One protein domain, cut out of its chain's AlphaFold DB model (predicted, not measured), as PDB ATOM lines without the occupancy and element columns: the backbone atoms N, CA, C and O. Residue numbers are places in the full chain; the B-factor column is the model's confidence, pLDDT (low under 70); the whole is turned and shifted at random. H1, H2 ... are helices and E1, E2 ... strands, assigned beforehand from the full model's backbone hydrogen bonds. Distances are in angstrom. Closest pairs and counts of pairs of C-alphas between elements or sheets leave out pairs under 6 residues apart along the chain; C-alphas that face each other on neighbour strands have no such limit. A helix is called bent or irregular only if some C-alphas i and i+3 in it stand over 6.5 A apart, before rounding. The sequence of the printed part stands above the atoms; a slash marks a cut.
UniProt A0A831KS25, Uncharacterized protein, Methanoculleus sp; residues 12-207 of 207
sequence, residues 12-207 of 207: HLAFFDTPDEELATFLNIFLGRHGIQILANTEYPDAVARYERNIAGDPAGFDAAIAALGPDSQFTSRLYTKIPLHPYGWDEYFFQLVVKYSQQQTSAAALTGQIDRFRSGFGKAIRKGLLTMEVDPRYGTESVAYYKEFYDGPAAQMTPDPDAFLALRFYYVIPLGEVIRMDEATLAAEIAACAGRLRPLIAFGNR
ATOM      1  N   HIS A  12    -139.620 -75.348 137.174       50.22
ATOM      2  CA  HIS A  12    -139.144 -74.126 136.534       50.22
ATOM      3  C   HIS A  12    -138.860 -74.449 135.071       50.22
ATOM      4  O   HIS A  12    -137.887 -75.120 134.737       50.22
ATOM      5  N   LEU A  13    -139.758 -74.010 134.200       51.50
ATOM      6  CA  LEU A  13    -139.551 -74.042 132.764       51.50
ATOM      7  C   LEU A  13    -139.064 -72.647 132.375       51.50
ATOM      8  O   LEU A  13    -139.851 -71.738 132.107       51.50
ATOM      9  N   ALA A  14    -137.750 -72.442 132.406       52.78
ATOM     10  CA  ALA A  14    -137.155 -71.289 131.748       52.78
ATOM     11  C   ALA A  14    -137.244 -71.530 130.233       52.78
ATOM     12  O   ALA A  14    -136.529 -72.369 129.687       52.78
ATOM     13  N   PHE A  15    -138.187 -70.864 129.569       49.09
ATOM     14  CA  PHE A  15    -138.301 -70.894 128.112       49.09
ATOM     15  C   PHE A  15    -137.462 -69.759 127.525       49.09
ATOM     16  O   PHE A  15    -137.753 -68.587 127.753       49.09
ATOM     17  N   PHE A  16    -136.428 -70.130 126.773       52.50
ATOM     18  CA  PHE A  16    -135.482 -69.221 126.131       52.50
ATOM     19  C   PHE A  16    -135.786 -69.135 124.631       52.50
ATOM     20  O   PHE A  16    -135.238 -69.915 123.858       52.50
ATOM     21  N   ASP A  17    -136.652 -68.209 124.215       40.25
ATOM     22  CA  ASP A  17    -136.875 -67.956 122.776       40.25
ATOM     23  C   ASP A  17    -136.089 -66.734 122.256       40.25
ATOM     24  O   ASP A  17    -135.776 -66.673 121.070       40.25
ATOM     25  N   THR A  18    -135.692 -65.787 123.122       53.75
ATOM     26  CA  THR A  18    -134.911 -64.590 122.736       53.75
ATOM     27  C   THR A  18    -133.822 -64.229 123.765       53.75
ATOM     28  O   THR A  18    -134.000 -63.307 124.561       53.75
ATOM     29  N   PRO A  19    -132.657 -64.913 123.757       54.12
ATOM     30  CA  PRO A  19    -131.547 -64.630 124.681       54.12
ATOM     31  C   PRO A  19    -131.047 -63.178 124.617       54.12
ATOM     32  O   PRO A  19    -130.629 -62.624 125.628       54.12
ATOM     33  N   ASP A  20    -131.130 -62.552 123.439       53.88
ATOM     34  CA  ASP A  20    -130.645 -61.187 123.202       53.88
ATOM     35  C   ASP A  20    -131.486 -60.113 123.914       53.88
ATOM     36  O   ASP A  20    -131.012 -59.002 124.147       53.88
ATOM     37  N   GLU A  21    -132.733 -60.430 124.278       55.31
ATOM     38  CA  GLU A  21    -133.640 -59.500 124.956       55.31
ATOM     39  C   GLU A  21    -133.559 -59.586 126.480       55.31
ATOM     40  O   GLU A  21    -134.069 -58.684 127.137       55.31
ATOM     41  N   GLU A  22    -132.956 -60.635 127.052       60.69
ATOM     42  CA  GLU A  22    -133.075 -61.010 128.468       60.69
ATOM     43  C   GLU A  22    -131.730 -60.897 129.208       60.69
ATOM     44  O   GLU A  22    -130.994 -61.865 129.372       60.69
ATOM     45  N   LEU A  23    -131.406 -59.679 129.664       73.69
ATOM     46  CA  LEU A  23    -130.178 -59.375 130.414       73.69
ATOM     47  C   LEU A  23    -130.398 -59.420 131.934       73.69
ATOM     48  O   LEU A  23    -129.929 -60.313 132.628       73.69
ATOM     49  N   ALA A  24    -131.099 -58.419 132.463       79.94
ATOM     50  CA  ALA A  24    -131.354 -58.244 133.893       79.94
ATOM     51  C   ALA A  24    -132.806 -58.583 134.251       79.94
ATOM     52  O   ALA A  24    -133.087 -59.058 135.349       79.94
ATOM     53  N   THR A  25    -133.719 -58.352 133.307       85.94
ATOM     54  CA  THR A  25    -135.128 -58.735 133.391       85.94
ATOM     55  C   THR A  25    -135.391 -59.886 132.434       85.94
ATOM     56  O   THR A  25    -134.962 -59.818 131.290       85.94
ATOM     57  N   PHE A  26    -136.065 -60.947 132.854       83.56
ATOM     58  CA  PHE A  26    -136.207 -62.144 132.018       83.56
ATOM     59  C   PHE A  26    -137.528 -62.859 132.264       83.56
ATOM     60  O   PHE A  26    -138.196 -62.607 133.274       83.56
ATOM     61  N   LEU A  27    -137.928 -63.717 131.326       86.19
ATOM     62  CA  LEU A  27    -139.171 -64.470 131.419       86.19
ATOM     63  C   LEU A  27    -138.940 -65.780 132.184       86.19
ATOM     64  O   LEU A  27    -137.993 -66.525 131.942       86.19
ATOM     65  N   ASN A  28    -139.847 -66.119 133.093       83.94
ATOM     66  CA  ASN A  28    -139.901 -67.440 133.704       83.94
ATOM     67  C   ASN A  28    -141.318 -67.993 133.688       83.94
ATOM     68  O   ASN A  28    -142.291 -67.256 133.857       83.94
ATOM     69  N   ILE A  29    -141.413 -69.314 133.563       84.19
ATOM     70  CA  ILE A  29    -142.660 -70.047 133.718       84.19
ATOM     71  C   ILE A  29    -142.478 -71.041 134.863       84.19
ATOM     72  O   ILE A  29    -141.559 -71.859 134.860       84.19
ATOM     73  N   PHE A  30    -143.353 -70.960 135.859       82.00
ATOM     74  CA  PHE A  30    -143.380 -71.879 136.989       82.00
ATOM     75  C   PHE A  30    -144.680 -72.662 136.962       82.00
ATOM     76  O   PHE A  30    -145.765 -72.092 137.088       82.00
ATOM     77  N   LEU A  31    -144.570 -73.978 136.844       80.06
ATOM     78  CA  LEU A  31    -145.689 -74.875 137.089       80.06
ATOM     79  C   LEU A  31    -145.757 -75.147 138.583       80.06
ATOM     80  O   LEU A  31    -144.724 -75.453 139.150       80.06
ATOM     81  N   GLY A  32    -146.914 -75.064 139.230       72.88
ATOM     82  CA  GLY A  32    -147.016 -75.456 140.633       72.88
ATOM     83  C   GLY A  32    -148.429 -75.799 141.068       72.88
ATOM     84  O   GLY A  32    -149.374 -75.775 140.282       72.88
ATOM     85  N   ARG A  33    -148.596 -76.065 142.366       76.25
ATOM     86  CA  ARG A  33    -149.868 -76.504 142.967       76.25
ATOM     87  C   ARG A  33    -151.080 -75.606 142.667       76.25
ATOM     88  O   ARG A  33    -152.220 -76.062 142.730       76.25
ATOM     89  N   HIS A  34    -150.857 -74.326 142.385       78.94
ATOM     90  CA  HIS A  34    -151.927 -73.360 142.121       78.94
ATOM     91  C   HIS A  34    -152.192 -73.112 140.629       78.94
ATOM     92  O   HIS A  34    -153.163 -72.431 140.304       78.94
ATOM     93  N   GLY A  35    -151.388 -73.692 139.736       85.56
ATOM     94  CA  GLY A  35    -151.477 -73.494 138.292       85.56
ATOM     95  C   GLY A  35    -150.137 -73.093 137.685       85.56
ATOM     96  O   GLY A  35    -149.082 -73.430 138.223       85.56
ATOM     97  N   ILE A  36    -150.188 -72.364 136.573       88.50
ATOM     98  CA  ILE A  36    -149.003 -71.898 135.841       88.50
ATOM     99  C   ILE A  36    -148.800 -70.417 136.122       88.50
ATOM    100  O   ILE A  36    -149.710 -69.618 135.914       88.50
ATOM    101  N   GLN A  37    -147.614 -70.041 136.590       88.56
ATOM    102  CA  GLN A  37    -147.209 -68.646 136.738       88.56
ATOM    103  C   GLN A  37    -146.293 -68.282 135.579       88.56
ATOM    104  O   GLN A  37    -145.265 -68.925 135.396       88.56
ATOM    105  N   ILE A  38    -146.648 -67.243 134.834       90.25
ATOM    106  CA  ILE A  38    -145.829 -66.687 133.757       90.25
ATOM    107  C   ILE A  38    -145.383 -65.314 134.229       90.25
ATOM    108  O   ILE A  38    -146.235 -64.495 134.583       90.25
ATOM    109  N   LEU A  39    -144.075 -65.072 134.297       89.00
ATOM    110  CA  LEU A  39    -143.550 -63.888 134.961       89.00
ATOM    111  C   LEU A  39    -142.348 -63.251 134.268       89.00
ATOM    112  O   LEU A  39    -141.475 -63.950 133.777       89.00
ATOM    113  N   ALA A  40    -142.310 -61.919 134.267       90.19
ATOM    114  CA  ALA A  40    -141.131 -61.112 133.979       90.19
ATOM    115  C   ALA A  40    -140.464 -60.738 135.305       90.19
ATOM    116  O   ALA A  40    -141.144 -60.271 136.225       90.19
ATOM    117  N   ASN A  41    -139.159 -60.968 135.416       86.88
ATOM    118  CA  ASN A  41    -138.468 -61.061 136.697       86.88
ATOM    119  C   ASN A  41    -137.129 -60.345 136.708       86.88
ATOM    120  O   ASN A  41    -136.390 -60.456 135.740       86.88
ATOM    121  N   THR A  42    -136.770 -59.725 137.828       85.75
ATOM    122  CA  THR A  42    -135.461 -59.084 138.040       85.75
ATOM    123  C   THR A  42    -134.632 -59.848 139.078       85.75
ATOM    124  O   THR A  42    -134.215 -59.292 140.093       85.75
ATOM    125  N   GLU A  43    -134.468 -61.156 138.896       75.75
ATOM    126  CA  GLU A  43    -133.885 -62.021 139.927       75.75
ATOM    127  C   GLU A  43    -132.352 -62.023 139.982       75.75
ATOM    128  O   GLU A  43    -131.786 -62.540 140.945       75.75
ATOM    129  N   TYR A  44    -131.654 -61.427 139.018       74.75
ATOM    130  CA  TYR A  44    -130.203 -61.267 139.124       74.75
ATOM    131  C   TYR A  44    -129.824 -60.158 140.117       74.75
ATOM    132  O   TYR A  44    -130.584 -59.197 140.278       74.75
ATOM    133  N   PRO A  45    -128.645 -60.252 140.764       68.69
ATOM    134  CA  PRO A  45    -128.072 -59.118 141.483       68.69
ATOM    135  C   PRO A  45    -128.078 -57.868 140.598       68.69
ATOM    136  O   PRO A  45    -127.879 -57.959 139.386       68.69
ATOM    137  N   ASP A  46    -128.366 -56.714 141.194       75.81
ATOM    138  CA  ASP A  46    -128.411 -55.397 140.541       75.81
ATOM    139  C   ASP A  46    -129.499 -55.212 139.465       75.81
ATOM    140  O   ASP A  46    -129.661 -54.112 138.922       75.81
ATOM    141  N   ALA A  47    -130.306 -56.238 139.171       84.50
ATOM    142  CA  ALA A  47    -131.362 -56.141 138.169       84.50
ATOM    143  C   ALA A  47    -132.446 -55.135 138.566       84.50
ATOM    144  O   ALA A  47    -132.917 -54.378 137.718       84.50
ATOM    145  N   VAL A  48    -132.798 -55.068 139.855       88.25
ATOM    146  CA  VAL A  48    -133.728 -54.051 140.371       88.25
ATOM    147  C   VAL A  48    -133.137 -52.652 140.253       88.25
ATOM    148  O   VAL A  48    -133.832 -51.756 139.786       88.25
ATOM    149  N   ALA A  49    -131.860 -52.463 140.594       86.44
ATOM    150  CA  ALA A  49    -131.188 -51.170 140.459       86.44
ATOM    151  C   ALA A  49    -131.158 -50.698 138.995       86.44
ATOM    152  O   ALA A  49    -131.352 -49.521 138.691       86.44
ATOM    153  N   ARG A  50    -130.939 -51.615 138.043       87.69
ATOM    154  CA  ARG A  50    -131.049 -51.303 136.611       87.69
ATOM    155  C   ARG A  50    -132.480 -50.949 136.214       87.69
ATOM    156  O   ARG A  50    -132.685 -49.914 135.586       87.69
ATOM    157  N   TYR A  51    -133.449 -51.776 136.595       91.19
ATOM    158  CA  TYR A  51    -134.854 -51.553 136.266       91.19
ATOM    159  C   TYR A  51    -135.334 -50.196 136.793       91.19
ATOM    160  O   TYR A  51    -135.976 -49.429 136.080       91.19
ATOM    161  N   GLU A  52    -134.976 -49.871 138.030       91.44
ATOM    162  CA  GLU A  52    -135.314 -48.608 138.669       91.44
ATOM    163  C   GLU A  52    -134.660 -47.410 137.967       91.44
ATOM    164  O   GLU A  52    -135.343 -46.419 137.718       91.44
ATOM    165  N   ARG A  53    -133.386 -47.502 137.552       92.12
ATOM    166  CA  ARG A  53    -132.756 -46.457 136.721       92.12
ATOM    167  C   ARG A  53    -133.518 -46.216 135.419       92.12
ATOM    168  O   ARG A  53    -133.682 -45.063 135.021       92.12
ATOM    169  N   ASN A  54    -134.028 -47.275 134.792       93.38
ATOM    170  CA  ASN A  54    -134.851 -47.148 133.590       93.38
ATOM    171  C   ASN A  54    -136.192 -46.463 133.903       93.38
ATOM    172  O   ASN A  54    -136.597 -45.573 133.157       93.38
ATOM    173  N   ILE A  55    -136.840 -46.793 135.033       94.56
ATOM    174  CA  ILE A  55    -138.046 -46.084 135.507       94.56
ATOM    175  C   ILE A  55    -137.744 -44.600 135.748       94.56
ATOM    176  O   ILE A  55    -138.525 -43.747 135.343       94.56
ATOM    177  N   ALA A  56    -136.623 -44.274 136.389       93.44
ATOM    178  CA  ALA A  56    -136.247 -42.891 136.670       93.44
ATOM    179  C   ALA A  56    -135.980 -42.082 135.388       93.44
ATOM    180  O   ALA A  56    -136.300 -40.896 135.335       93.44
ATOM    181  N   GLY A  57    -135.415 -42.720 134.355       94.62
ATOM    182  CA  GLY A  57    -135.173 -42.100 133.051       94.62
ATOM    183  C   GLY A  57    -136.430 -41.927 132.189       94.62
ATOM    184  O   GLY A  57    -136.482 -41.001 131.382       94.62
ATOM    185  N   ASP A  58    -137.434 -42.790 132.357       95.94
ATOM    186  CA  ASP A  58    -138.672 -42.789 131.565       95.94
ATOM    187  C   ASP A  58    -139.890 -43.286 132.380       95.94
ATOM    188  O   ASP A  58    -140.427 -44.372 132.129       95.94
ATOM    189  N   PRO A  59    -140.359 -42.507 133.375       96.06
ATOM    190  CA  PRO A  59    -141.452 -42.938 134.247       96.06
ATOM    191  C   PRO A  59    -142.781 -43.038 133.489       96.06
ATOM    192  O   PRO A  59    -143.556 -43.969 133.706       96.06
ATOM    193  N   ALA A  60    -143.024 -42.115 132.552       96.00
ATOM    194  CA  ALA A  60    -144.219 -42.124 131.716       96.00
ATOM    195  C   ALA A  60    -144.243 -43.330 130.765       96.00
ATOM    196  O   ALA A  60    -145.306 -43.910 130.550       96.00
ATOM    197  N   GLY A  61    -143.092 -43.740 130.221       94.75
ATOM    198  CA  GLY A  61    -142.988 -44.940 129.399       94.75
ATOM    199  C   GLY A  61    -143.236 -46.225 130.183       94.75
ATOM    200  O   GLY A  61    -143.884 -47.130 129.657       94.75
ATOM    201  N   PHE A  62    -142.804 -46.302 131.448       95.88
ATOM    202  CA  PHE A  62    -143.162 -47.425 132.320       95.88
ATOM    203  C   PHE A  62    -144.676 -47.491 132.563       95.88
ATOM    204  O   PHE A  62    -145.293 -48.538 132.357       95.88
ATOM    205  N   ASP A  63    -145.296 -46.372 132.947       95.25
ATOM    206  CA  ASP A  63    -146.742 -46.320 133.193       95.25
ATOM    207  C   ASP A  63    -147.545 -46.636 131.919       95.25
ATOM    208  O   ASP A  63    -148.550 -47.352 131.969       95.25
ATOM    209  N   ALA A  64    -147.072 -46.180 130.755       93.25
ATOM    210  CA  ALA A  64    -147.649 -46.532 129.463       93.25
ATOM    211  C   ALA A  64    -147.526 -48.035 129.161       93.25
ATOM    212  O   ALA A  64    -148.481 -48.627 128.659       93.25
ATOM    213  N   ALA A  65    -146.398 -48.672 129.498       92.56
ATOM    214  CA  ALA A  65    -146.221 -50.115 129.336       92.56
ATOM    215  C   ALA A  65    -147.197 -50.916 130.214       92.56
ATOM    216  O   ALA A  65    -147.770 -51.896 129.744       92.56
ATOM    217  N   ILE A  66    -147.453 -50.473 131.452       93.81
ATOM    218  CA  ILE A  66    -148.460 -51.085 132.338       93.81
ATOM    219  C   ILE A  66    -149.885 -50.880 131.807       93.81
ATOM    220  O   ILE A  66    -150.703 -51.803 131.843       93.81
ATOM    221  N   ALA A  67    -150.195 -49.687 131.295       90.31
ATOM    222  CA  ALA A  67    -151.500 -49.397 130.706       90.31
ATOM    223  C   ALA A  67    -151.756 -50.210 129.422       90.31
ATOM    224  O   ALA A  67    -152.879 -50.659 129.189       90.31
ATOM    225  N   ALA A  68    -150.715 -50.444 128.618       88.31
ATOM    226  CA  ALA A  68    -150.788 -51.200 127.368       88.31
ATOM    227  C   ALA A  68    -151.142 -52.685 127.560       88.31
ATOM    228  O   ALA A  68    -151.627 -53.311 126.620       88.31
ATOM    229  N   LEU A  69    -150.971 -53.234 128.769       86.62
ATOM    230  CA  LEU A  69    -151.418 -54.593 129.102       86.62
ATOM    231  C   LEU A  69    -152.943 -54.762 128.967       86.62
ATOM    232  O   LEU A  69    -153.422 -55.886 128.831       86.62
ATOM    233  N   GLY A  70    -153.699 -53.655 128.996       81.50
ATOM    234  CA  GLY A  70    -155.160 -53.657 129.074       81.50
ATOM    235  C   GLY A  70    -155.651 -54.093 130.463       81.50
ATOM    236  O   GLY A  70    -154.890 -54.705 131.205       81.50
ATOM    237  N   PRO A  71    -156.887 -53.759 130.874       81.50
ATOM    238  CA  PRO A  71    -157.387 -54.126 132.198       81.50
ATOM    239  C   PRO A  71    -157.453 -55.647 132.367       81.50
ATOM    240  O   PRO A  71    -158.239 -56.310 131.691       81.50
ATOM    241  N   ASP A  72    -156.670 -56.185 133.295       82.31
ATOM    242  CA  ASP A  72    -156.591 -57.617 133.554       82.31
ATOM    243  C   ASP A  72    -156.494 -57.891 135.062       82.31
ATOM    244  O   ASP A  72    -155.554 -57.478 135.747       82.31
ATOM    245  N   SER A  73    -157.495 -58.589 135.601       78.75
ATOM    246  CA  SER A  73    -157.556 -58.940 137.024       78.75
ATOM    247  C   SER A  73    -156.588 -60.058 137.413       78.75
ATOM    248  O   SER A  73    -156.340 -60.250 138.605       78.75
ATOM    249  N   GLN A  74    -156.037 -60.783 136.437       82.00
ATOM    250  CA  GLN A  74    -155.043 -61.827 136.657       82.00
ATOM    251  C   GLN A  74    -153.619 -61.265 136.720       82.00
ATOM    252  O   GLN A  74    -152.725 -61.940 137.239       82.00
ATOM    253  N   PHE A  75    -153.398 -60.031 136.252       90.75
ATOM    254  CA  PHE A  75    -152.108 -59.365 136.383       90.75
ATOM    255  C   PHE A  75    -151.844 -58.959 137.832       90.75
ATOM    256  O   PHE A  75    -152.650 -58.301 138.495       90.75
ATOM    257  N   THR A  76    -150.657 -59.291 138.322       90.06
ATOM    258  CA  THR A  76    -150.144 -58.792 139.596       90.06
ATOM    259  C   THR A  76    -148.682 -58.418 139.435       90.06
ATOM    260  O   THR A  76    -147.909 -59.144 138.810       90.06
ATOM    261  N   SER A  77    -148.272 -57.317 140.061       91.25
ATOM    262  CA  SER A  77    -146.856 -57.044 140.287       91.25
ATOM    263  C   SER A  77    -146.492 -57.284 141.749       91.25
ATOM    264  O   SER A  77    -147.318 -57.154 142.660       91.25
ATOM    265  N   ARG A  78    -145.255 -57.707 141.991       90.31
ATOM    266  CA  ARG A  78    -144.744 -58.004 143.323       90.31
ATOM    267  C   ARG A  78    -143.326 -57.496 143.467       90.31
ATOM    268  O   ARG A  78    -142.443 -57.957 142.754       90.31
ATOM    269  N   LEU A  79    -143.118 -56.641 144.459       87.81
ATOM    270  CA  LEU A  79    -141.794 -56.323 144.977       87.81
ATOM    271  C   LEU A  79    -141.565 -57.171 146.222       87.81
ATOM    272  O   LEU A  79    -142.388 -57.168 147.143       87.81
ATOM    273  N   TYR A  80    -140.474 -57.917 146.253       83.62
ATOM    274  CA  TYR A  80    -140.138 -58.735 147.404       83.62
ATOM    275  C   TYR A  80    -138.642 -58.760 147.660       83.62
ATOM    276  O   TYR A  80    -137.841 -58.405 146.800       83.62
ATOM    277  N   THR A  81    -138.280 -59.171 148.870       79.62
ATOM    278  CA  THR A  81    -136.882 -59.264 149.286       79.62
ATOM    279  C   THR A  81    -136.475 -60.716 149.433       79.62
ATOM    280  O   THR A  81    -137.181 -61.449 150.123       79.62
ATOM    281  N   LYS A  82    -135.340 -61.107 148.874       78.94
ATOM    282  CA  LYS A  82    -134.753 -62.437 149.011       78.94
ATOM    283  C   LYS A  82    -133.443 -62.346 149.784       78.94
ATOM    284  O   LYS A  82    -132.424 -61.917 149.258       78.94
ATOM    285  N   ILE A  83    -133.478 -62.700 151.062       74.00
ATOM    286  CA  ILE A  83    -132.294 -62.640 151.919       74.00
ATOM    287  C   ILE A  83    -131.751 -64.067 152.062       74.00
ATOM    288  O   ILE A  83    -132.488 -64.914 152.564       74.00
ATOM    289  N   PRO A  84    -130.531 -64.377 151.590       73.06
ATOM    290  CA  PRO A  84    -129.995 -65.735 151.621       73.06
ATOM    291  C   PRO A  84    -129.851 -66.233 153.061       73.06
ATOM    292  O   PRO A  84    -129.339 -65.521 153.925       73.06
ATOM    293  N   LEU A  85    -130.315 -67.459 153.307       70.62
ATOM    294  CA  LEU A  85    -130.208 -68.128 154.608       70.62
ATOM    295  C   LEU A  85    -128.900 -68.907 154.774       70.62
ATOM    296  O   LEU A  85    -128.501 -69.194 155.900       70.62
ATOM    297  N   HIS A  86    -128.228 -69.207 153.663       67.50
ATOM    298  CA  HIS A  86    -126.981 -69.957 153.608       67.50
ATOM    299  C   HIS A  86    -126.012 -69.346 152.581       67.50
ATOM    300  O   HIS A  86    -126.449 -68.660 151.654       67.50
ATOM    301  N   PRO A  87    -124.696 -69.602 152.710       61.19
ATOM    302  CA  PRO A  87    -123.696 -69.166 151.730       61.19
ATOM    303  C   PRO A  87    -123.764 -69.957 150.414       61.19
ATOM    304  O   PRO A  87    -123.288 -69.485 149.382       61.19
ATOM    305  N   TYR A  88    -124.348 -71.158 150.445       53.50
ATOM    306  CA  TYR A  88    -124.496 -72.049 149.300       53.50
ATOM    307  C   TYR A  88    -125.981 -72.359 149.125       53.50
ATOM    308  O   TYR A  88    -126.584 -72.953 150.010       53.50
ATOM    309  N   GLY A  89    -126.563 -71.936 148.004       50.56
ATOM    310  CA  GLY A  89    -127.980 -72.145 147.709       50.56
ATOM    311  C   GLY A  89    -128.685 -70.828 147.422       50.56
ATOM    312  O   GLY A  89    -129.127 -70.129 148.328       50.56
ATOM    313  N   TRP A  90    -128.831 -70.516 146.135       49.06
ATOM    314  CA  TRP A  90    -129.702 -69.436 145.662       49.06
ATOM    315  C   TRP A  90    -131.184 -69.827 145.752       49.06
ATOM    316  O   TRP A  90    -132.031 -69.130 145.220       49.06
ATOM    317  N   ASP A  91    -131.507 -70.933 146.413       51.66
ATOM    318  CA  ASP A  91    -132.860 -71.483 146.460       51.66
ATOM    319  C   ASP A  91    -133.466 -71.330 147.870       51.66
ATOM    320  O   ASP A  91    -134.685 -71.373 148.046       51.66
ATOM    321  N   GLU A  92    -132.625 -71.064 148.879       63.00
ATOM    322  CA  GLU A  92    -133.013 -70.936 150.284       63.00
ATOM    323  C   GLU A  92    -132.945 -69.476 150.749       63.00
ATOM    324  O   GLU A  92    -131.902 -68.940 151.144       63.00
ATOM    325  N   TYR A  93    -134.105 -68.821 150.711       67.25
ATOM    326  CA  TYR A  93    -134.254 -67.415 151.069       67.25
ATOM    327  C   TYR A  93    -135.229 -67.190 152.219       67.25
ATOM    328  O   TYR A  93    -136.306 -67.779 152.302       67.25
ATOM    329  N   PHE A  94    -134.897 -66.200 153.036       68.19
ATOM    330  CA  PHE A  94    -135.808 -65.537 153.946       68.19
ATOM    331  C   PHE A  94    -136.458 -64.331 153.257       68.19
ATOM    332  O   PHE A  94    -135.778 -63.409 152.794       68.19
ATOM    333  N   PHE A  95    -137.793 -64.317 153.213       67.06
ATOM    334  CA  PHE A  95    -138.571 -63.215 152.649       67.06
ATOM    335  C   PHE A  95    -139.081 -62.286 153.749       67.06
ATOM    336  O   PHE A  95    -139.969 -62.649 154.517       67.06
ATOM    337  N   GLN A  96    -138.562 -61.061 153.789       67.50
ATOM    338  CA  GLN A  96    -138.931 -60.069 154.801       67.50
ATOM    339  C   GLN A  96    -140.027 -59.105 154.332       67.50
ATOM    340  O   GLN A  96    -140.886 -58.698 155.118       67.50
ATOM    341  N   LEU A  97    -140.001 -58.721 153.057       73.69
ATOM    342  CA  LEU A  97    -140.997 -57.854 152.446       73.69
ATOM    343  C   LEU A  97    -141.601 -58.561 151.237       73.69
ATOM    344  O   LEU A  97    -140.879 -59.079 150.392       73.69
ATOM    345  N   VAL A  98    -142.930 -58.555 151.157       83.12
ATOM    346  CA  VAL A  98    -143.684 -58.951 149.966       83.12
ATOM    347  C   VAL A  98    -144.811 -57.941 149.792       83.12
ATOM    348  O   VAL A  98    -145.820 -58.002 150.493       83.12
ATOM    349  N   VAL A  99    -144.636 -57.001 148.870       85.44
ATOM    350  CA  VAL A  99    -145.675 -56.046 148.477       85.44
ATOM    351  C   VAL A  99    -146.265 -56.515 147.161       85.44
ATOM    352  O   VAL A  99    -145.530 -56.798 146.220       85.44
ATOM    353  N   LYS A 100    -147.590 -56.629 147.107       89.75
ATOM    354  CA  LYS A 100    -148.327 -56.998 145.897       89.75
ATOM    355  C   LYS A 100    -149.169 -55.817 145.449       89.75
ATOM    356  O   LYS A 100    -149.806 -55.182 146.288       89.75
ATOM    357  N   TYR A 101    -149.214 -55.596 144.148       88.31
ATOM    358  CA  TYR A 101    -150.044 -54.581 143.525       88.31
ATOM    359  C   TYR A 101    -150.919 -55.234 142.472       88.31
ATOM    360  O   TYR A 101    -150.443 -56.039 141.666       88.31
ATOM    361  N   SER A 102    -152.190 -54.845 142.444       89.81
ATOM    362  CA  SER A 102    -152.984 -55.037 141.236       89.81
ATOM    363  C   SER A 102    -152.417 -54.180 140.101       89.81
ATOM    364  O   SER A 102    -151.606 -53.271 140.322       89.81
ATOM    365  N   GLN A 103    -152.874 -54.418 138.875       89.06
ATOM    366  CA  GLN A 103    -152.479 -53.594 137.735       89.06
ATOM    367  C   GLN A 103    -152.723 -52.097 137.973       89.06
ATOM    368  O   GLN A 103    -151.827 -51.291 137.765       89.06
ATOM    369  N   GLN A 104    -153.899 -51.729 138.493       89.00
ATOM    370  CA  GLN A 104    -154.276 -50.330 138.753       89.00
ATOM    371  C   GLN A 104    -153.395 -49.648 139.807       89.00
ATOM    372  O   GLN A 104    -153.332 -48.424 139.870       89.00
ATOM    373  N   GLN A 105    -152.751 -50.437 140.666       91.50
ATOM    374  CA  GLN A 105    -151.851 -49.949 141.706       91.50
ATOM    375  C   GLN A 105    -150.383 -49.972 141.258       91.50
ATOM    376  O   GLN A 105    -149.523 -49.477 141.986       91.50
ATOM    377  N   THR A 106    -150.084 -50.569 140.102       92.56
ATOM    378  CA  THR A 106    -148.727 -50.669 139.569       92.56
ATOM    379  C   THR A 106    -148.420 -49.407 138.771       92.56
ATOM    380  O   THR A 106    -149.012 -49.174 137.724       92.56
ATOM    381  N   SER A 107    -147.492 -48.596 139.270       94.94
ATOM    382  CA  SER A 107    -146.994 -47.398 138.590       94.94
ATOM    383  C   SER A 107    -145.530 -47.151 138.930       94.94
ATOM    384  O   SER A 107    -145.022 -47.686 139.922       94.94
ATOM    385  N   ALA A 108    -144.868 -46.315 138.134       95.06
ATOM    386  CA  ALA A 108    -143.495 -45.882 138.356       95.06
ATOM    387  C   ALA A 108    -143.325 -45.366 139.790       95.06
ATOM    388  O   ALA A 108    -142.503 -45.880 140.544       95.06
ATOM    389  N   ALA A 109    -144.187 -44.428 140.199       94.88
ATOM    390  CA  ALA A 109    -144.167 -43.832 141.532       94.88
ATOM    391  C   ALA A 109    -144.426 -44.848 142.657       94.88
ATOM    392  O   ALA A 109    -143.817 -44.764 143.726       94.88
ATOM    393  N   ALA A 110    -145.331 -45.811 142.444       93.06
ATOM    394  CA  ALA A 110    -145.641 -46.823 143.449       93.06
ATOM    395  C   ALA A 110    -144.473 -47.794 143.677       93.06
ATOM    396  O   ALA A 110    -144.256 -48.221 144.815       93.06
ATOM    397  N   LEU A 111    -143.740 -48.145 142.615       91.81
ATOM    398  CA  LEU A 111    -142.595 -49.048 142.688       91.81
ATOM    399  C   LEU A 111    -141.354 -48.349 143.244       91.81
ATOM    400  O   LEU A 111    -140.787 -48.845 144.217       91.81
ATOM    401  N   THR A 112    -140.975 -47.183 142.708       92.00
ATOM    402  CA  THR A 112    -139.811 -46.424 143.207       92.00
ATOM    403  C   THR A 112    -139.996 -46.034 144.669       92.00
ATOM    404  O   THR A 112    -139.111 -46.272 145.488       92.00
ATOM    405  N   GLY A 113    -141.197 -45.587 145.052       91.50
ATOM    406  CA  GLY A 113    -141.505 -45.254 146.440       91.50
ATOM    407  C   GLY A 113    -141.334 -46.424 147.418       91.50
ATOM    408  O   GLY A 113    -140.920 -46.208 148.561       91.50
ATOM    409  N   GLN A 114    -141.616 -47.670 147.013       90.06
ATOM    410  CA  GLN A 114    -141.337 -48.825 147.880       90.06
ATOM    411  C   GLN A 114    -139.879 -49.267 147.853       90.06
ATOM    412  O   GLN A 114    -139.387 -49.706 148.894       90.06
ATOM    413  N   ILE A 115    -139.192 -49.153 146.716       90.25
ATOM    414  CA  ILE A 115    -137.751 -49.419 146.629       90.25
ATOM    415  C   ILE A 115    -137.009 -48.474 147.589       90.25
ATOM    416  O   ILE A 115    -136.262 -48.935 148.452       90.25
ATOM    417  N   ASP A 116    -137.321 -47.178 147.564       90.25
ATOM    418  CA  ASP A 116    -136.741 -46.182 148.473       90.25
ATOM    419  C   ASP A 116    -137.071 -46.453 149.944       90.25
ATOM    420  O   ASP A 116    -136.218 -46.350 150.839       90.25
ATOM    421  N   ARG A 117    -138.316 -46.856 150.225       87.62
ATOM    422  CA  ARG A 117    -138.725 -47.259 151.575       87.62
ATOM    423  C   ARG A 117    -137.946 -48.477 152.061       87.62
ATOM    424  O   ARG A 117    -137.613 -48.557 153.245       87.62
ATOM    425  N   PHE A 118    -137.671 -49.430 151.177       86.06
ATOM    426  CA  PHE A 118    -136.863 -50.590 151.518       86.06
ATOM    427  C   PHE A 118    -135.413 -50.189 151.784       86.06
ATOM    428  O   PHE A 118    -134.901 -50.524 152.849       86.06
ATOM    429  N   ARG A 119    -134.784 -49.418 150.889       86.75
ATOM    430  CA  ARG A 119    -133.396 -48.948 151.042       86.75
ATOM    431  C   ARG A 119    -133.190 -48.210 152.361       86.75
ATOM    432  O   ARG A 119    -132.318 -48.566 153.149       86.75
ATOM    433  N   SER A 120    -134.059 -47.243 152.656       86.81
ATOM    434  CA  SER A 120    -134.019 -46.494 153.920       86.81
ATOM    435  C   SER A 120    -134.296 -47.368 155.154       86.81
ATOM    436  O   SER A 120    -133.827 -47.072 156.254       86.81
ATOM    437  N   GLY A 121    -135.042 -48.464 154.989       84.38
ATOM    438  CA  GLY A 121    -135.393 -49.412 156.044       84.38
ATOM    439  C   GLY A 121    -134.489 -50.645 156.155       84.38
ATOM    440  O   GLY A 121    -134.700 -51.436 157.079       84.38
ATOM    441  N   PHE A 122    -133.506 -50.827 155.268       82.38
ATOM    442  CA  PHE A 122    -132.836 -52.113 155.051       82.38
ATOM    443  C   PHE A 122    -132.167 -52.658 156.315       82.38
ATOM    444  O   PHE A 122    -132.507 -53.743 156.780       82.38
ATOM    445  N   GLY A 123    -131.319 -51.863 156.973       79.06
ATOM    446  CA  GLY A 123    -130.645 -52.299 158.202       79.06
ATOM    447  C   GLY A 123    -131.613 -52.643 159.345       79.06
ATOM    448  O   GLY A 123    -131.357 -53.545 160.142       79.06
ATOM    449  N   LYS A 124    -132.771 -51.970 159.423       81.00
ATOM    450  CA  LYS A 124    -133.825 -52.320 160.393       81.00
ATOM    451  C   LYS A 124    -134.520 -53.630 160.012       81.00
ATOM    452  O   LYS A 124    -134.866 -54.406 160.903       81.00
ATOM    453  N   ALA A 125    -134.737 -53.863 158.721       78.56
ATOM    454  CA  ALA A 125    -135.343 -55.083 158.203       78.56
ATOM    455  C   ALA A 125    -134.458 -56.306 158.482       78.56
ATOM    456  O   ALA A 125    -134.972 -57.297 158.994       78.56
ATOM    457  N   ILE A 126    -133.146 -56.182 158.260       78.81
ATOM    458  CA  ILE A 126    -132.146 -57.214 158.555       78.81
ATOM    459  C   ILE A 126    -132.128 -57.575 160.044       78.81
ATOM    460  O   ILE A 126    -132.313 -58.735 160.406       78.81
ATOM    461  N   ARG A 127    -132.037 -56.582 160.942       79.38
ATOM    462  CA  ARG A 127    -132.084 -56.836 162.396       79.38
ATOM    463  C   ARG A 127    -133.372 -57.532 162.838       79.38
ATOM    464  O   ARG A 127    -133.345 -58.406 163.696       79.38
ATOM    465  N   LYS A 128    -134.516 -57.155 162.257       79.62
ATOM    466  CA  LYS A 128    -135.798 -57.818 162.538       79.62
ATOM    467  C   LYS A 128    -135.827 -59.260 162.012       79.62
ATOM    468  O   LYS A 128    -136.421 -60.114 162.668       79.62
ATOM    469  N   GLY A 129    -135.220 -59.514 160.853       77.88
ATOM    470  CA  GLY A 129    -135.033 -60.855 160.298       77.88
ATOM    471  C   GLY A 129    -134.254 -61.745 161.262       77.88
ATOM    472  O   GLY A 129    -134.787 -62.764 161.690       77.88
ATOM    473  N   LEU A 130    -133.085 -61.283 161.717       78.81
ATOM    474  CA  LEU A 130    -132.261 -62.003 162.696       78.81
ATOM    475  C   LEU A 130    -133.045 -62.350 163.970       78.81
ATOM    476  O   LEU A 130    -133.107 -63.514 164.346       78.81
ATOM    477  N   LEU A 131    -133.732 -61.373 164.576       82.31
ATOM    478  CA  LEU A 131    -134.558 -61.614 165.769       82.31
ATOM    479  C   LEU A 131    -135.657 -62.659 165.533       82.31
ATOM    480  O   LEU A 131    -136.009 -63.412 166.436       82.31
ATOM    481  N   THR A 132    -136.230 -62.690 164.328       82.50
ATOM    482  CA  THR A 132    -137.253 -63.680 163.969       82.50
ATOM    483  C   THR A 132    -136.632 -65.071 163.872       82.50
ATOM    484  O   THR A 132    -137.200 -66.025 164.398       82.50
ATOM    485  N   MET A 133    -135.456 -65.179 163.249       79.88
ATOM    486  CA  MET A 133    -134.741 -66.443 163.092       79.88
ATOM    487  C   MET A 133    -134.211 -66.991 164.424       79.88
ATOM    488  O   MET A 133    -134.251 -68.194 164.638       79.88
ATOM    489  N   GLU A 134    -133.772 -66.128 165.347       83.62
ATOM    490  CA  GLU A 134    -133.288 -66.536 166.677       83.62
ATOM    491  C   GLU A 134    -134.390 -67.149 167.561       83.62
ATOM    492  O   GLU A 134    -134.096 -67.938 168.458       83.62
ATOM    493  N   VAL A 135    -135.657 -66.790 167.330       85.50
ATOM    494  CA  VAL A 135    -136.801 -67.262 168.131       85.50
ATOM    495  C   VAL A 135    -137.508 -68.454 167.484       85.50
ATOM    496  O   VAL A 135    -138.124 -69.261 168.180       85.50
ATOM    497  N   ASP A 136    -137.448 -68.567 166.160       79.25
ATOM    498  CA  ASP A 136    -138.168 -69.587 165.411       79.25
ATOM    499  C   ASP A 136    -137.253 -70.779 165.077       79.25
ATOM    500  O   ASP A 136    -136.385 -70.675 164.207       79.25
ATOM    501  N   PRO A 137    -137.460 -71.945 165.718       79.12
ATOM    502  CA  PRO A 137    -136.559 -73.089 165.586       79.12
ATOM    503  C   PRO A 137    -136.508 -73.665 164.166       79.12
ATOM    504  O   PRO A 137    -135.606 -74.446 163.869       79.12
ATOM    505  N   ARG A 138    -137.442 -73.289 163.280       78.12
ATOM    506  CA  ARG A 138    -137.477 -73.744 161.882       78.12
ATOM    507  C   ARG A 138    -136.279 -73.279 161.059       78.12
ATOM    508  O   ARG A 138    -135.940 -73.947 160.095       78.12
ATOM    509  N   TYR A 139    -135.648 -72.164 161.429       74.06
ATOM    510  CA  TYR A 139    -134.477 -71.655 160.709       74.06
ATOM    511  C   TYR A 139    -133.175 -72.353 161.107       74.06
ATOM    512  O   TYR A 139    -132.173 -72.164 160.437       74.06
ATOM    513  N   GLY A 140    -133.165 -73.161 162.173       81.44
ATOM    514  CA  GLY A 140    -131.975 -73.898 162.596       81.44
ATOM    515  C   GLY A 140    -130.823 -73.014 163.098       81.44
ATOM    516  O   GLY A 140    -130.769 -71.801 162.912       81.44
ATOM    517  N   THR A 141    -129.865 -73.632 163.787       83.25
ATOM    518  CA  THR A 141    -128.729 -72.908 164.384       83.25
ATOM    519  C   THR A 141    -127.709 -72.436 163.349       83.25
ATOM    520  O   THR A 141    -127.060 -71.415 163.558       83.25
ATOM    521  N   GLU A 142    -127.567 -73.163 162.240       82.12
ATOM    522  CA  GLU A 142    -126.585 -72.863 161.191       82.12
ATOM    523  C   GLU A 142    -126.972 -71.624 160.378       82.12
ATOM    524  O   GLU A 142    -126.152 -70.718 160.229       82.12
ATOM    525  N   SER A 143    -128.225 -71.523 159.923       78.56
ATOM    526  CA  SER A 143    -128.702 -70.357 159.165       78.56
ATOM    527  C   SER A 143    -128.712 -69.096 160.030       78.56
ATOM    528  O   SER A 143    -128.354 -68.018 159.560       78.56
ATOM    529  N   VAL A 144    -129.063 -69.219 161.319       82.44
ATOM    530  CA  VAL A 144    -128.975 -68.109 162.287       82.44
ATOM    531  C   VAL A 144    -127.532 -67.634 162.452       82.44
ATOM    532  O   VAL A 144    -127.282 -66.428 162.425       82.44
ATOM    533  N   ALA A 145    -126.574 -68.556 162.597       83.06
ATOM    534  CA  ALA A 145    -125.160 -68.215 162.731       83.06
ATOM    535  C   ALA A 145    -124.620 -67.517 161.474       83.06
ATOM    536  O   ALA A 145    -123.993 -66.466 161.597       83.06
ATOM    537  N   TYR A 146    -124.934 -68.041 160.283       79.75
ATOM    538  CA  TYR A 146    -124.563 -67.417 159.012       79.75
ATOM    539  C   TYR A 146    -125.153 -66.011 158.871       79.75
ATOM    540  O   TYR A 146    -124.426 -65.058 158.599       79.75
ATOM    541  N   TYR A 147    -126.459 -65.860 159.109       80.38
ATOM    542  CA  TYR A 147    -127.133 -64.565 159.023       80.38
ATOM    543  C   TYR A 147    -126.484 -63.545 159.966       80.38
ATOM    544  O   TYR A 147    -126.217 -62.404 159.590       80.38
ATOM    545  N   LYS A 148    -126.177 -63.959 161.197       80.69
ATOM    546  CA  LYS A 148    -125.507 -63.105 162.176       80.69
ATOM    547  C   LYS A 148    -124.097 -62.714 161.736       80.69
ATOM    548  O   LYS A 148    -123.743 -61.546 161.837       80.69
ATOM    549  N   GLU A 149    -123.303 -63.653 161.232       78.81
ATOM    550  CA  GLU A 149    -121.945 -63.382 160.750       78.81
ATOM    551  C   GLU A 149    -121.938 -62.430 159.547       78.81
ATOM    552  O   GLU A 149    -121.164 -61.471 159.520       78.81
ATOM    553  N   PHE A 150    -122.839 -62.657 158.592       75.31
ATOM    554  CA  PHE A 150    -122.926 -61.887 157.355       75.31
ATOM    555  C   PHE A 150    -123.435 -60.455 157.584       75.31
ATOM    556  O   PHE A 150    -122.955 -59.521 156.942       75.31
ATOM    557  N   TYR A 151    -124.387 -60.259 158.507       73.38
ATOM    558  CA  TYR A 151    -125.084 -58.978 158.678       73.38
ATOM    559  C   TYR A 151    -124.767 -58.205 159.970       73.38
ATOM    560  O   TYR A 151    -125.027 -57.003 160.022       73.38
ATOM    561  N   ASP A 152    -124.232 -58.861 161.003       70.12
ATOM    562  CA  ASP A 152    -123.901 -58.262 162.313       70.12
ATOM    563  C   ASP A 152    -122.453 -58.579 162.760       70.12
ATOM    564  O   ASP A 152    -122.017 -58.186 163.843       70.12
ATOM    565  N   GLY A 153    -121.682 -59.302 161.935       67.06
ATOM    566  CA  GLY A 153    -120.298 -59.689 162.213       67.06
ATOM    567  C   GLY A 153    -119.244 -58.672 161.745       67.06
ATOM    568  O   GLY A 153    -119.559 -57.681 161.090       67.06
ATOM    569  N   PRO A 154    -117.947 -58.913 162.017       60.75
ATOM    570  CA  PRO A 154    -116.852 -58.033 161.584       60.75
ATOM    571  C   PRO A 154    -116.769 -57.834 160.059       60.75
ATOM    572  O   PRO A 154    -116.305 -56.792 159.603       60.75
ATOM    573  N   ALA A 155    -117.245 -58.811 159.278       56.28
ATOM    574  CA  ALA A 155    -117.352 -58.736 157.819       56.28
ATOM    575  C   ALA A 155    -118.545 -57.885 157.333       56.28
ATOM    576  O   ALA A 155    -118.528 -57.410 156.200       56.28
ATOM    577  N   ALA A 156    -119.530 -57.601 158.197       57.72
ATOM    578  CA  ALA A 156    -120.693 -56.762 157.885       57.72
ATOM    579  C   ALA A 156    -120.345 -55.274 157.670       57.72
ATOM    580  O   ALA A 156    -121.218 -54.466 157.358       57.72
ATOM    581  N   GLN A 157    -119.069 -54.887 157.823       49.00
ATOM    582  CA  GLN A 157    -118.586 -53.533 157.533       49.00
ATOM    583  C   GLN A 157    -118.693 -53.155 156.046       49.00
ATOM    584  O   GLN A 157    -118.695 -51.967 155.724       49.00
ATOM    585  N   MET A 158    -118.832 -54.132 155.144       54.59
ATOM    586  CA  MET A 158    -119.332 -53.883 153.794       54.59
ATOM    587  C   MET A 158    -120.851 -54.019 153.833       54.59
ATOM    588  O   MET A 158    -121.369 -55.123 153.687       54.59
ATOM    589  N   THR A 159    -121.568 -52.917 154.081       60.28
ATOM    590  CA  THR A 159    -123.036 -52.911 154.015       60.28
ATOM    591  C   THR A 159    -123.453 -53.518 152.674       60.28
ATOM    592  O   THR A 159    -123.109 -52.938 151.640       60.28
ATOM    593  N   PRO A 160    -124.148 -54.667 152.659       69.31
ATOM    594  CA  PRO A 160    -124.589 -55.272 151.415       69.31
ATOM    595  C   PRO A 160    -125.459 -54.273 150.654       69.31
ATOM    596  O   PRO A 160    -126.278 -53.598 151.285       69.31
ATOM    597  N   ASP A 161    -125.287 -54.167 149.334       80.12
ATOM    598  CA  ASP A 161    -126.160 -53.323 148.516       80.12
ATOM    599  C   ASP A 161    -127.614 -53.788 148.718       80.12
ATOM    600  O   ASP A 161    -127.918 -54.946 148.410       80.12
ATOM    601  N   PRO A 162    -128.516 -52.947 149.269       81.94
ATOM    602  CA  PRO A 162    -129.905 -53.330 149.488       81.94
ATOM    603  C   PRO A 162    -130.567 -53.871 148.213       81.94
ATOM    604  O   PRO A 162    -131.376 -54.799 148.284       81.94
ATOM    605  N   ASP A 163    -130.202 -53.344 147.046       83.94
ATOM    606  CA  ASP A 163    -130.838 -53.703 145.781       83.94
ATOM    607  C   ASP A 163    -130.538 -55.142 145.356       83.94
ATOM    608  O   ASP A 163    -131.379 -55.772 144.714       83.94
ATOM    609  N   ALA A 164    -129.408 -55.710 145.793       80.56
ATOM    610  CA  ALA A 164    -129.063 -57.111 145.548       80.56
ATOM    611  C   ALA A 164    -130.045 -58.096 146.211       80.56
ATOM    612  O   ALA A 164    -130.139 -59.258 145.812       80.56
ATOM    613  N   PHE A 165    -130.798 -57.632 147.214       81.69
ATOM    614  CA  PHE A 165    -131.800 -58.426 147.922       81.69
ATOM    615  C   PHE A 165    -133.211 -58.164 147.425       81.69
ATOM    616  O   PHE A 165    -134.130 -58.833 147.888       81.69
ATOM    617  N   LEU A 166    -133.425 -57.202 146.530       86.44
ATOM    618  CA  LEU A 166    -134.737 -56.927 145.969       86.44
ATOM    619  C   LEU A 166    -134.950 -57.717 144.685       86.44
ATOM    620  O   LEU A 166    -134.043 -57.928 143.888       86.44
ATOM    621  N   ALA A 167    -136.197 -58.106 144.462       87.62
ATOM    622  CA  ALA A 167    -136.647 -58.608 143.181       87.62
ATOM    623  C   ALA A 167    -138.063 -58.110 142.890       87.62
ATOM    624  O   ALA A 167    -138.923 -58.005 143.772       87.62
ATOM    625  N   LEU A 168    -138.292 -57.805 141.621       90.75
ATOM    626  CA  LEU A 168    -139.549 -57.359 141.064       90.75
ATOM    627  C   LEU A 168    -140.052 -58.435 140.104       90.75
ATOM    628  O   LEU A 168    -139.328 -58.889 139.220       90.75
ATOM    629  N   ARG A 169    -141.302 -58.848 140.296       91.31
ATOM    630  CA  ARG A 169    -142.004 -59.783 139.418       91.31
ATOM    631  C   ARG A 169    -143.271 -59.137 138.890       91.31
ATOM    632  O   ARG A 169    -144.082 -58.656 139.677       91.31
ATOM    633  N   PHE A 170    -143.480 -59.218 137.588       93.12
ATOM    634  CA  PHE A 170    -144.755 -58.939 136.933       93.12
ATOM    635  C   PHE A 170    -145.288 -60.255 136.406       93.12
ATOM    636  O   PHE A 170    -144.567 -60.929 135.677       93.12
ATOM    637  N   TYR A 171    -146.485 -60.668 136.808       90.62
ATOM    638  CA  TYR A 171    -146.919 -62.025 136.511       90.62
ATOM    639  C   TYR A 171    -148.416 -62.176 136.290       90.62
ATOM    640  O   TYR A 171    -149.234 -61.456 136.865       90.62
ATOM    641  N   TYR A 172    -148.721 -63.184 135.481       92.00
ATOM    642  CA  TYR A 172    -150.040 -63.766 135.285       92.00
ATOM    643  C   TYR A 172    -150.080 -65.155 135.919       92.00
ATOM    644  O   TYR A 172    -149.052 -65.835 136.023       92.00
ATOM    645  N   VAL A 173    -151.268 -65.579 136.351       89.69
ATOM    646  CA  VAL A 173    -151.502 -66.933 136.861       89.69
ATOM    647  C   VAL A 173    -152.642 -67.560 136.081       89.69
ATOM    648  O   VAL A 173    -153.768 -67.088 136.190       89.69
ATOM    649  N   ILE A 174    -152.357 -68.654 135.374       90.38
ATOM    650  CA  ILE A 174    -153.380 -69.537 134.809       90.38
ATOM    651  C   ILE A 174    -153.760 -70.532 135.915       90.38
ATOM    652  O   ILE A 174    -152.925 -71.370 136.279       90.38
ATOM    653  N   PRO A 175    -154.965 -70.450 136.512       89.81
ATOM    654  CA  PRO A 175    -155.332 -71.282 137.652       89.81
ATOM    655  C   PRO A 175    -155.342 -72.768 137.294       89.81
ATOM    656  O   PRO A 175    -155.811 -73.149 136.225       89.81
ATOM    657  N   LEU A 176    -154.934 -73.635 138.226       87.81
ATOM    658  CA  LEU A 176    -154.904 -75.087 137.991       87.81
ATOM    659  C   LEU A 176    -156.244 -75.640 137.471       87.81
ATOM    660  O   LEU A 176    -156.266 -76.511 136.609       87.81
ATOM    661  N   GLY A 177    -157.367 -75.118 137.974       88.75
ATOM    662  CA  GLY A 177    -158.702 -75.530 137.538       88.75
ATOM    663  C   GLY A 177    -159.021 -75.208 136.073       88.75
ATOM    664  O   GLY A 177    -159.888 -75.860 135.498       88.75
ATOM    665  N   GLU A 178    -158.348 -74.223 135.477       89.75
ATOM    666  CA  GLU A 178    -158.431 -73.908 134.047       89.75
ATOM    667  C   GLU A 178    -157.469 -74.785 133.247       89.75
ATOM    668  O   GLU A 178    -157.890 -75.404 132.274       89.75
ATOM    669  N   VAL A 179    -156.231 -74.940 133.732       88.12
ATOM    670  CA  VAL A 179    -155.198 -75.791 133.115       88.12
ATOM    671  C   VAL A 179    -155.726 -77.199 132.835       88.12
ATOM    672  O   VAL A 179    -155.589 -77.696 131.727       88.12
ATOM    673  N   ILE A 180    -156.388 -77.831 133.811       88.88
ATOM    674  CA  ILE A 180    -156.905 -79.205 133.664       88.88
ATOM    675  C   ILE A 180    -158.093 -79.332 132.695       88.88
ATOM    676  O   ILE A 180    -158.517 -80.446 132.398       88.88
ATOM    677  N   ARG A 181    -158.691 -78.211 132.271       92.00
ATOM    678  CA  ARG A 181    -159.850 -78.171 131.365       92.00
ATOM    679  C   ARG A 181    -159.475 -77.773 129.940       92.00
ATOM    680  O   ARG A 181    -160.299 -77.950 129.048       92.00
ATOM    681  N   MET A 182    -158.288 -77.207 129.742       95.06
ATOM    682  CA  MET A 182    -157.771 -76.819 128.434       95.06
ATOM    683  C   MET A 182    -157.105 -78.017 127.756       95.06
ATOM    684  O   MET A 182    -156.497 -78.860 128.415       95.06
ATOM    685  N   ASP A 183    -157.206 -78.079 126.431       95.06
ATOM    686  CA  ASP A 183    -156.309 -78.926 125.651       95.06
ATOM    687  C   ASP A 183    -154.911 -78.288 125.551       95.06
ATOM    688  O   ASP A 183    -154.701 -77.120 125.894       95.06
ATOM    689  N   GLU A 184    -153.936 -79.076 125.096       90.94
ATOM    690  CA  GLU A 184    -152.535 -78.650 124.994       90.94
ATOM    691  C   GLU A 184    -152.365 -77.404 124.114       90.94
ATOM    692  O   GLU A 184    -151.638 -76.483 124.483       90.94
ATOM    693  N   ALA A 185    -153.065 -77.344 122.977       93.19
ATOM    694  CA  ALA A 185    -152.960 -76.232 122.036       93.19
ATOM    695  C   ALA A 185    -153.494 -74.923 122.636       93.19
ATOM    696  O   ALA A 185    -152.866 -73.873 122.497       93.19
ATOM    697  N   THR A 186    -154.625 -74.990 123.340       94.56
ATOM    698  CA  THR A 186    -155.225 -73.846 124.035       94.56
ATOM    699  C   THR A 186    -154.330 -73.378 125.175       94.56
ATOM    700  O   THR A 186    -154.072 -72.183 125.302       94.56
ATOM    701  N   LEU A 187    -153.803 -74.311 125.973       90.81
ATOM    702  CA  LEU A 187    -152.899 -73.986 127.073       90.81
ATOM    703  C   LEU A 187    -151.611 -73.318 126.571       90.81
ATOM    704  O   LEU A 187    -151.183 -72.309 127.128       90.81
ATOM    705  N   ALA A 188    -151.008 -73.849 125.504       89.88
ATOM    706  CA  ALA A 188    -149.815 -73.272 124.894       89.88
ATOM    707  C   ALA A 188    -150.077 -71.859 124.350       89.88
ATOM    708  O   ALA A 188    -149.261 -70.959 124.558       89.88
ATOM    709  N   ALA A 189    -151.226 -71.643 123.700       91.38
ATOM    710  CA  ALA A 189    -151.626 -70.327 123.210       91.38
ATOM    711  C   ALA A 189    -151.815 -69.316 124.352       91.38
ATOM    712  O   ALA A 189    -151.366 -68.177 124.231       91.38
ATOM    713  N   GLU A 190    -152.414 -69.730 125.473       91.56
ATOM    714  CA  GLU A 190    -152.608 -68.864 126.641       91.56
ATOM    715  C   GLU A 190    -151.272 -68.495 127.302       91.56
ATOM    716  O   GLU A 190    -151.002 -67.321 127.558       91.56
ATOM    717  N   ILE A 191    -150.379 -69.474 127.496       90.56
ATOM    718  CA  ILE A 191    -149.021 -69.232 128.009       90.56
ATOM    719  C   ILE A 191    -148.278 -68.238 127.106       90.56
ATOM    720  O   ILE A 191    -147.692 -67.272 127.605       90.56
ATOM    721  N   ALA A 192    -148.318 -68.445 125.786       89.50
ATOM    722  CA  ALA A 192    -147.674 -67.562 124.818       89.50
ATOM    723  C   ALA A 192    -148.279 -66.149 124.829       89.50
ATOM    724  O   ALA A 192    -147.542 -65.164 124.747       89.50
ATOM    725  N   ALA A 193    -149.600 -66.026 124.990       90.12
ATOM    726  CA  ALA A 193    -150.275 -64.739 125.110       90.12
ATOM    727  C   ALA A 193    -149.849 -63.987 126.382       90.12
ATOM    728  O   ALA A 193    -149.484 -62.812 126.299       90.12
ATOM    729  N   CYS A 194    -149.824 -64.653 127.543       91.19
ATOM    730  CA  CYS A 194    -149.320 -64.070 128.790       91.19
ATOM    731  C   CYS A 194    -147.853 -63.639 128.663       91.19
ATOM    732  O   CYS A 194    -147.501 -62.526 129.058       91.19
ATOM    733  N   ALA A 195    -147.001 -64.487 128.081       89.00
ATOM    734  CA  ALA A 195    -145.597 -64.170 127.842       89.00
ATOM    735  C   ALA A 195    -145.449 -62.937 126.935       89.00
ATOM    736  O   ALA A 195    -144.723 -62.005 127.277       89.00
ATOM    737  N   GLY A 196    -146.197 -62.889 125.829       88.62
ATOM    738  CA  GLY A 196    -146.217 -61.759 124.901       88.62
ATOM    739  C   GLY A 196    -146.634 -60.446 125.566       88.62
ATOM    740  O   GLY A 196    -146.005 -59.417 125.326       88.62
ATOM    741  N   ARG A 197    -147.626 -60.477 126.469       90.88
ATOM    742  CA  ARG A 197    -148.032 -59.296 127.255       90.88
ATOM    743  C   ARG A 197    -146.927 -58.797 128.188       90.88
ATOM    744  O   ARG A 197    -146.852 -57.602 128.434       90.88
ATOM    745  N   LEU A 198    -146.060 -59.675 128.693       91.50
ATOM    746  CA  LEU A 198    -144.975 -59.300 129.608       91.50
ATOM    747  C   LEU A 198    -143.702 -58.804 128.898       91.50
ATOM    748  O   LEU A 198    -142.897 -58.108 129.522       91.50
ATOM    749  N   ARG A 199    -143.527 -59.096 127.601       88.44
ATOM    750  CA  ARG A 199    -142.352 -58.679 126.805       88.44
ATOM    751  C   ARG A 199    -142.035 -57.176 126.879       88.44
ATOM    752  O   ARG A 199    -140.859 -56.855 127.041       88.44
ATOM    753  N   PRO A 200    -143.006 -56.240 126.845       89.62
ATOM    754  CA  PRO A 200    -142.711 -54.814 126.988       89.62
ATOM    755  C   PRO A 200    -142.018 -54.454 128.309       89.62
ATOM    756  O   PRO A 200    -141.175 -53.562 128.327       89.62
ATOM    757  N   LEU A 201    -142.331 -55.156 129.404       91.12
ATOM    758  CA  LEU A 201    -141.711 -54.926 130.715       91.12
ATOM    759  C   LEU A 201    -140.287 -55.493 130.769       91.12
ATOM    760  O   LEU A 201    -139.395 -54.866 131.334       91.12
ATOM    761  N   ILE A 202    -140.053 -56.633 130.113       89.50
ATOM    762  CA  ILE A 202    -138.709 -57.198 129.919       89.50
ATOM    763  C   ILE A 202    -137.844 -56.223 129.114       89.50
ATOM    764  O   ILE A 202    -136.774 -55.818 129.569       89.50
ATOM    765  N   ALA A 203    -138.347 -55.777 127.959       88.12
ATOM    766  CA  ALA A 203    -137.658 -54.822 127.101       88.12
ATOM    767  C   ALA A 203    -137.378 -53.502 127.830       88.12
ATOM    768  O   ALA A 203    -136.291 -52.950 127.697       88.12
ATOM    769  N   PHE A 204    -138.325 -53.008 128.636       90.62
ATOM    770  CA  PHE A 204    -138.130 -51.819 129.463       90.62
ATOM    771  C   PHE A 204    -136.996 -52.003 130.481       90.62
ATOM    772  O   PHE A 204    -136.118 -51.146 130.592       90.62
ATOM    773  N   GLY A 205    -136.983 -53.125 131.202       88.69
ATOM    774  CA  GLY A 205    -135.956 -53.427 132.200       88.69
ATOM    775  C   GLY A 205    -134.556 -53.661 131.620       88.69
ATOM    776  O   GLY A 205    -133.566 -53.485 132.329       88.69
ATOM    777  N   ASN A 206    -134.462 -54.014 130.334       87.56
ATOM    778  CA  ASN A 206    -133.203 -54.342 129.658       87.56
ATOM    779  C   ASN A 206    -132.656 -53.263 128.719       87.56
ATOM    780  O   ASN A 206    -131.677 -53.536 128.019       87.56
ATOM    781  N   ARG A 207    -133.224 -52.054 128.748       85.25
ATOM    782  CA  ARG A 207    -132.643 -50.869 128.095       85.25
ATOM    783  C   ARG A 207    -131.264 -50.522 128.650       85.25
ATOM    784  O   ARG A 207    -131.014 -50.780 129.856       85.25
TER     785      ARG A 207
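What this domain is: This is residues 12 to 207 of the 207 residues of an uncharacterized protein of Methanoculleus sp (UniProt A0A831KS25). A twisted sheet of five strands has H1, H3a and H8 over one face, two layers, while H3b and H4 form a helical hairpin reaching away beyond one end of the sheet, with H5 at its far corner. The printed part has 196 residues, with five named strands and eight named helices in the order E1 E2 H1 H2 E3 E4 H3 H4 H5 H6 E5 H7 H8. The sheet runs E1 E2 E5 E3 E4, all antiparallel, and the class is mixed, helices and strands. The whole is compact, with a radius of gyration of the C-alphas of 18.1 A and spans of 54 by 40 by 30 A.

Where its parts are: The strands are E1, residues 26 to 32, from C-alpha 26 at (-136.207, -62.144, 132.018); E2, 35 to 41; E5, 166 to 175, 26.4 A long, bending by 53 degrees at residue 170; E3, 76 to 81; and E4, 98 to 102. H8, residues 184 to 205, is 31.0 A long and ends at C-alpha 205 at (-135.956, -53.427, 132.200). H1 is residues 47 to 57 and H2 59 to 68. H3, residues 108 to 135, was assigned as one helix by its hydrogen bonds but is bent: C-alphas 120 and 123 are 8.0 A apart, and its arms are H3a, 108 to 120, and H3b, 123 to 135. H4 is residues 137 to 152, H5 154 to 157, H6 162 to 165 and H7 176 to 179. H4 is irregular, with C-alphas 138 and 141 9.1 A apart, and H8 only just, with 197 and 200 7.0 A apart.

How they stand to each other: N 28 and O 39 join the hairpin E1 and E2 at 2.8 A, N 38 and O 172 E2 and E5 at 3.0 A, N 78 and O 169 E3 and E5 at 2.8 A, and N 79 and O 99 the hairpin E3 and E4 at 3.0 A, each within hydrogen-bond range. E2, H1, H2 and E3 make a split strand-helix-strand unit, E5 between its strands, with a right-handed crossover. H8 lies over E2 at a height over the sheet of 8.3 A, along the strands; its closest C-alpha pair with E2 is Leu 198 and Ala 40, 6.1 A. On the same face, H3a lies over E3 at 10.2 A, along the strands, and H1 stands up from the sheet at 60 degrees. H2 is not on the sheet; it touches H8 at a shallow tilt of 13 degrees, opposite ways, closest at the C-alphas of Ala 65 and Pro 200, 6.3 A. H3b and H4 touch, a shallow tilt of 33 degrees, only just short of steep, opposite ways, closest at the C-alphas of Met 133 and Tyr 139, 5.7 A. H4 and H5 touch only at the corner, and only just, with 3 pairs of C-alphas within 8 A; H6 and H7 only graze the sheet. Every O i to N i+4 pair is within hydrogen-bond range in H1, H2 and H3a, against 8 of 9 in H3b, 9 of 12 in H4 and 16 of 18 in H8; H5, H6 and H7 are too short for such a pair.

The domain as a whole: The C-alphas of Pro 154 and Asp 183, the two farthest apart, are 57.3 A apart. The printed part has no cut, and the link from E3 to E4, 16 residues, is long. Mean pLDDT of the printed part is 81.7; residues 12 to 22, 45, 86 to 96 and 153 to 160 are under 70.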